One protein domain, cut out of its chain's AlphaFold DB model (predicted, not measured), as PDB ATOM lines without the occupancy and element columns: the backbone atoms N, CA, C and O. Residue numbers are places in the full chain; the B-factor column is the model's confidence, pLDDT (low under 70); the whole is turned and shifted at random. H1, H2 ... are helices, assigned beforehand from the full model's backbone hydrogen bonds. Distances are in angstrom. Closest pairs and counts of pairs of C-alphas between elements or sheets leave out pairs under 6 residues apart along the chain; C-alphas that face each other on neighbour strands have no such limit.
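Overview. This is residues 262 to 310 of the 310 residues of an uncharacterized protein of Acinetobacter bereziniae (UniProt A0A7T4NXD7). Two helices make a T: H2 starts at the side of H1 and runs away from it, and its residues 290 to 296 stick out free. A short unnamed tail, residues 302 to 310, follows at the far end of H2. The printed part has 49 residues, with H1 then H2 and no named strand; its class is all helix. It is loose, with a radius of gyration of the C-alphas of 13.2 A and spans of 33 by 22 by 18 A.

Arrangement. H1, residues 268 to 281, touches H2, residues 285 to 301, about perpendicular at 82 degrees. H1 touches H2 with residues 274 to 278 alone, and H2 touches H1 with residues 285 to 289 alone; the closest C-alphas of the two helices, those of Ser 278 and Glu 285, are 5.2 A apart. In H1 and H2 every O i to N i+4 pair is within hydrogen-bond range.

Along the chain. H1 begins at C-alpha 268 (19.540, 114.937, 102.342) and is 20.1 A long. H2 is 23.4 A long, ending at C-alpha 301 (44.490, 122.253, 92.003).

Size, cuts and confidence. The C-alphas farthest apart, of Lys 268 and Asp 305, are 36.5 A apart. The printed part has no cut, and the link from H1 to H2 is tight. Residues 262, 263, 306 and 310 have pLDDT under 70.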
ATOM      1  N   TYR A 262      34.259 104.395 102.923       58.09
ATOM      2  CA  TYR A 262      34.361 105.778 103.336       58.09
ATOM      3  C   TYR A 262      32.922 106.232 103.534       58.09
ATOM      4  O   TYR A 262      32.189 106.478 102.579       58.09
ATOM      5  N   HIS A 263      32.478 106.237 104.787       66.75
ATOM      6  CA  HIS A 263      31.196 106.817 105.122       66.75
ATOM      7  C   HIS A 263      31.347 108.330 104.972       66.75
ATOM      8  O   HIS A 263      31.864 108.996 105.866       66.75
ATOM      9  N   LEU A 264      30.937 108.849 103.814       77.25
ATOM     10  CA  LEU A 264      30.834 110.276 103.549       77.25
ATOM     11  C   LEU A 264      29.381 110.695 103.816       77.25
ATOM     12  O   LEU A 264      28.526 110.515 102.944       77.25
ATOM     13  N   PRO A 265      29.047 111.184 105.025       80.31
ATOM     14  CA  PRO A 265      27.695 111.641 105.304       80.31
ATOM     15  C   PRO A 265      27.382 112.855 104.427       80.31
ATOM     16  O   PRO A 265      27.955 113.928 104.599       80.31
ATOM     17  N   LEU A 266      26.453 112.681 103.491       84.50
ATOM     18  CA  LEU A 266      25.903 113.764 102.680       84.50
ATOM     19  C   LEU A 266      24.619 114.297 103.315       84.50
ATOM     20  O   LEU A 266      23.858 113.560 103.949       84.50
ATOM     21  N   THR A 267      24.338 115.582 103.102       91.62
ATOM     22  CA  THR A 267      23.029 116.147 103.445       91.62
ATOM     23  C   THR A 267      21.934 115.485 102.602       91.62
ATOM     24  O   THR A 267      22.184 114.970 101.508       91.62
ATOM     25  N   LYS A 268      20.682 115.508 103.084       87.69
ATOM     26  CA  LYS A 268      19.540 114.937 102.342       87.69
ATOM     27  C   LYS A 268      19.397 115.536 100.934       87.69
ATOM     28  O   LYS A 268      19.064 114.806 100.005       87.69
ATOM     29  N   GLY A 269      19.670 116.836 100.791       93.44
ATOM     30  CA  GLY A 269      19.651 117.540  99.505       93.44
ATOM     31  C   GLY A 269      20.724 117.020  98.550       93.44
ATOM     32  O   GLY A 269      20.384 116.506  97.489       93.44
ATOM     33  N   ALA A 270      21.989 117.025  98.984       90.56
ATOM     34  CA  ALA A 270      23.110 116.540  98.178       90.56
ATOM     35  C   ALA A 270      22.936 115.072  97.755       90.56
ATOM     36  O   ALA A 270      23.229 114.711  96.619       90.56
ATOM     37  N   LYS A 271      22.387 114.223  98.633       90.50
ATOM     38  CA  LYS A 271      22.080 112.828  98.287       90.50
ATOM     39  C   LYS A 271      20.988 112.712  97.214       90.50
ATOM     40  O   LYS A 271      21.083 111.866  96.334       90.50
ATOM     41  N   SER A 272      19.956 113.555  97.280       94.06
ATOM     42  CA  SER A 272      18.887 113.596  96.273       94.06
ATOM     43  C   SER A 272      19.413 114.037  94.904       94.06
ATOM     44  O   SER A 272      19.070 113.446  93.882       94.06
ATOM     45  N   GLU A 273      20.288 115.040  94.880       95.25
ATOM     46  CA  GLU A 273      20.934 115.530  93.659       95.25
ATOM     47  C   GLU A 273      21.899 114.500  93.066       95.25
ATOM     48  O   GLU A 273      21.833 114.226  91.868       95.25
ATOM     49  N   LEU A 274      22.728 113.864  93.904       94.06
ATOM     50  CA  LEU A 274      23.640 112.799  93.484       94.06
ATOM     51  C   LEU A 274      22.883 111.628  92.853       94.06
ATOM     52  O   LEU A 274      23.285 111.135  91.801       94.06
ATOM     53  N   LYS A 275      21.751 111.232  93.447       93.56
ATOM     54  CA  LYS A 275      20.886 110.191  92.890       93.56
ATOM     55  C   LYS A 275      20.317 110.586  91.526       93.56
ATOM     56  O   LYS A 275      20.412 109.812  90.583       93.56
ATOM     57  N   LYS A 276      19.793 111.810  91.382       95.75
ATOM     58  CA  LYS A 276      19.299 112.306  90.083       95.75
ATOM     59  C   LYS A 276      20.392 112.311  89.013       95.75
ATOM     60  O   LYS A 276      20.119 111.974  87.865       95.75
ATOM     61  N   LEU A 277      21.621 112.683  89.377       94.69
ATOM     62  CA  LEU A 277      22.775 112.658  88.473       94.69
ATOM     63  C   LEU A 277      23.181 111.231  88.088       94.69
ATOM     64  O   LEU A 277      23.488 110.986  86.923       94.69
ATOM     65  N   SER A 278      23.169 110.310  89.051       95.19
ATOM     66  CA  SER A 278      23.419 108.878  88.855       95.19
ATOM     67  C   SER A 278      22.415 108.276  87.867       95.19
ATOM     68  O   SER A 278      22.829 107.682  86.869       95.19
ATOM     69  N   ASP A 279      21.121 108.542  88.071       94.88
ATOM     70  CA  ASP A 279      20.039 108.089  87.193       94.88
ATOM     71  C   ASP A 279      20.170 108.693  85.781       94.88
ATOM     72  O   ASP A 279      20.103 107.978  84.783       94.88
ATOM     73  N   PHE A 280      20.418 110.005  85.680       95.75
ATOM     74  CA  PHE A 280      20.549 110.701  84.395       95.75
ATOM     75  C   PHE A 280      21.759 110.231  83.571       95.75
ATOM     76  O   PHE A 280      21.677 110.142  82.348       95.75
ATOM     77  N   LYS A 281      22.889 109.934  84.227       91.94
ATOM     78  CA  LYS A 281      24.134 109.515  83.561       91.94
ATOM     79  C   LYS A 281      24.289 107.998  83.426       91.94
ATOM     80  O   LYS A 281      25.278 107.565  82.837       91.94
ATOM     81  N   ASN A 282      23.350 107.210  83.955       93.12
ATOM     82  CA  ASN A 282      23.416 105.747  84.015       93.12
ATOM     83  C   ASN A 282      24.743 105.231  84.612       93.12
ATOM     84  O   ASN A 282      25.399 104.347  84.060       93.12
ATOM     85  N   LYS A 283      25.159 105.837  85.726       92.19
ATOM     86  CA  LYS A 283      26.360 105.476  86.496       92.19
ATOM     87  C   LYS A 283      25.990 105.340  87.958       92.19
ATOM     88  O   LYS A 283      25.014 105.936  88.394       92.19
ATOM     89  N   THR A 284      26.767 104.604  88.737       89.69
ATOM     90  CA  THR A 284      26.561 104.506  90.186       89.69
ATOM     91  C   THR A 284      26.852 105.840  90.884       89.69
ATOM     92  O   THR A 284      27.702 106.613  90.441       89.69
ATOM     93  N   GLU A 285      26.186 106.113  92.012       89.00
ATOM     94  CA  GLU A 285      26.431 107.321  92.826       89.00
ATOM     95  C   GLU A 285      27.924 107.499  93.181       89.00
ATOM     96  O   GLU A 285      28.425 108.621  93.201       89.00
ATOM     97  N   ASN A 286      28.653 106.397  93.396       87.94
ATOM     98  CA  ASN A 286      30.092 106.425  93.673       87.94
ATOM     99  C   ASN A 286      30.922 106.863  92.459       87.94
ATOM    100  O   ASN A 286      31.837 107.658  92.626       87.94
ATOM    101  N   GLU A 287      30.608 106.379  91.256       90.12
ATOM    102  CA  GLU A 287      31.310 106.793  90.030       90.12
ATOM    103  C   GLU A 287      31.088 108.281  89.747       90.12
ATOM    104  O   GLU A 287      32.025 108.990  89.391       90.12
ATOM    105  N   ILE A 288      29.868 108.782  89.976       93.75
ATOM    106  CA  ILE A 288      29.579 110.217  89.869       93.75
ATOM    107  C   ILE A 288      30.386 111.019  90.888       93.75
ATOM    108  O   ILE A 288      30.945 112.056  90.542       93.75
ATOM    109  N   LEU A 289      30.463 110.552  92.134       91.06
ATOM    110  CA  LEU A 289      31.231 111.222  93.178       91.06
ATOM    111  C   LEU A 289      32.734 111.255  92.847       91.06
ATOM    112  O   LEU A 289      33.353 112.310  92.970       91.06
ATOM    113  N   GLU A 290      33.307 110.132  92.400       90.38
ATOM    114  CA  GLU A 290      34.711 110.036  91.973       90.38
ATOM    115  C   GLU A 290      34.995 110.993  90.793       90.38
ATOM    116  O   GLU A 290      35.978 111.736  90.829       90.38
ATOM    117  N   GLU A 291      34.098 111.068  89.801       93.00
ATOM    118  CA  GLU A 291      34.205 112.011  88.677       93.00
ATOM    119  C   GLU A 291      34.141 113.472  89.117       93.00
ATOM    120  O   GLU A 291      34.962 114.275  88.677       93.00
ATOM    121  N   LEU A 292      33.191 113.832  89.982       93.56
ATOM    122  CA  LEU A 292      33.037 115.204  90.468       93.56
ATOM    123  C   LEU A 292      34.256 115.651  91.279       93.56
ATOM    124  O   LEU A 292      34.740 116.767  91.093       93.56
ATOM    125  N   ILE A 293      34.774 114.777  92.147       92.06
ATOM    126  CA  ILE A 293      35.999 115.043  92.908       92.06
ATOM    127  C   ILE A 293      37.171 115.250  91.949       92.06
ATOM    128  O   ILE A 293      37.912 116.218  92.101       92.06
ATOM    129  N   HIS A 294      37.328 114.381  90.948       91.25
ATOM    130  CA  HIS A 294      38.420 114.487  89.985       91.25
ATOM    131  C   HIS A 294      38.330 115.763  89.140       91.25
ATOM    132  O   HIS A 294      39.322 116.471  88.986       91.25
ATOM    133  N   GLN A 295      37.135 116.101  88.650       91.69
ATOM    134  CA  GLN A 295      36.891 117.332  87.897       91.69
ATOM    135  C   GLN A 295      37.214 118.573  88.728       91.69
ATOM    136  O   GLN A 295      37.887 119.479  88.240       91.69
ATOM    137  N   MET A 296      36.769 118.606  89.986       91.75
ATOM    138  CA  MET A 296      37.045 119.728  90.876       91.75
ATOM    139  C   MET A 296      38.534 119.813  91.231       91.75
ATOM    140  O   MET A 296      39.097 120.903  91.249       91.75
ATOM    141  N   TYR A 297      39.195 118.673  91.448       90.56
ATOM    142  CA  TYR A 297      40.635 118.619  91.686       90.56
ATOM    143  C   TYR A 297      41.423 119.187  90.503       90.56
ATOM    144  O   TYR A 297      42.227 120.090  90.697       90.56
ATOM    145  N   LEU A 298      41.153 118.731  89.276       88.69
ATOM    146  CA  LEU A 298      41.826 119.253  88.083       88.69
ATOM    147  C   LEU A 298      41.590 120.755  87.906       88.69
ATOM    148  O   LEU A 298      42.514 121.495  87.589       88.69
ATOM    149  N   LYS A 299      40.358 121.212  88.138       88.06
ATOM    150  CA  LYS A 299      39.993 122.617  87.961       88.06
ATOM    151  C   LYS A 299      40.687 123.543  88.963       88.06
ATOM    152  O   LYS A 299      41.149 124.617  88.584       88.06
ATOM    153  N   GLU A 300      40.712 123.158  90.236       87.94
ATOM    154  CA  GLU A 300      41.135 124.046  91.323       87.94
ATOM    155  C   GLU A 300      42.604 123.836  91.725       87.94
ATOM    156  O   GLU A 300      43.266 124.782  92.146       87.94
ATOM    157  N   MET A 301      43.131 122.615  91.575       87.06
ATOM    158  CA  MET A 301      44.490 122.253  92.003       87.06
ATOM    159  C   MET A 301      45.491 122.138  90.854       87.06
ATOM    160  O   MET A 301      46.691 122.113  91.127       87.06
ATOM    161  N   CYS A 302      45.048 122.081  89.593       85.19
ATOM    162  CA  CYS A 302      45.936 121.938  88.437       85.19
ATOM    163  C   CYS A 302      45.860 123.131  87.463       85.19
ATOM    164  O   CYS A 302      44.878 123.876  87.425       85.19
ATOM    165  N   ASP A 303      46.932 123.368  86.706       82.00
ATOM    166  CA  ASP A 303      47.024 124.365  85.638       82.00
ATOM    167  C   ASP A 303      46.442 123.853  84.317       82.00
ATOM    168  O   ASP A 303      45.893 122.753  84.251       82.00
ATOM    169  N   GLU A 304      46.485 124.690  83.280       77.50
ATOM    170  CA  GLU A 304      45.923 124.368  81.961       77.50
ATOM    171  C   GLU A 304      46.599 123.143  81.316       77.50
ATOM    172  O   GLU A 304      45.980 122.472  80.491       77.50
ATOM    173  N   ASP A 305      47.809 122.792  81.766       77.12
ATOM    174  CA  ASP A 305      48.573 121.618  81.335       77.12
ATOM    175  C   ASP A 305      48.385 120.400  82.267       77.12
ATOM    176  O   ASP A 305      49.027 119.360  82.085       77.12
ATOM    177  N   GLY A 306      47.514 120.500  83.279       69.75
ATOM    178  CA  GLY A 306      47.237 119.429  84.238       69.75
ATOM    179  C   GLY A 306      48.310 119.245  85.318       69.75
ATOM    180  O   GLY A 306      48.316 118.216  85.998       69.75
ATOM    181  N   LYS A 307      49.219 120.212  85.505       75.62
ATOM    182  CA  LYS A 307      50.238 120.191  86.566       75.62
ATOM    183  C   LYS A 307      49.739 120.895  87.818       75.62
ATOM    184  O   LYS A 307      48.962 121.835  87.743       75.62
ATOM    185  N   LEU A 308      50.183 120.438  88.986       79.06
ATOM    186  CA  LEU A 308      49.788 121.019  90.272       79.06
ATOM    187  C   LEU A 308      50.182 122.503  90.352       79.06
ATOM    188  O   LEU A 308      51.350 122.843  90.183       79.06
ATOM    189  N   LYS A 309      49.197 123.366  90.620       75.56
ATOM    190  CA  LYS A 309      49.376 124.816  90.813       75.56
ATOM    191  C   LYS A 309      49.940 125.176  92.193       75.56
ATOM    192  O   LYS A 309      50.441 126.288  92.344       75.56
ATOM    193  N   TYR A 310      49.823 124.277  93.176       63.38
ATOM    194  CA  TYR A 310      50.123 124.520  94.593       63.38
ATOM    195  C   TYR A 310      51.011 123.447  95.208       63.38
ATOM    196  O   TYR A 310      50.786 122.256  94.901       63.38
TER     197      TYR A 310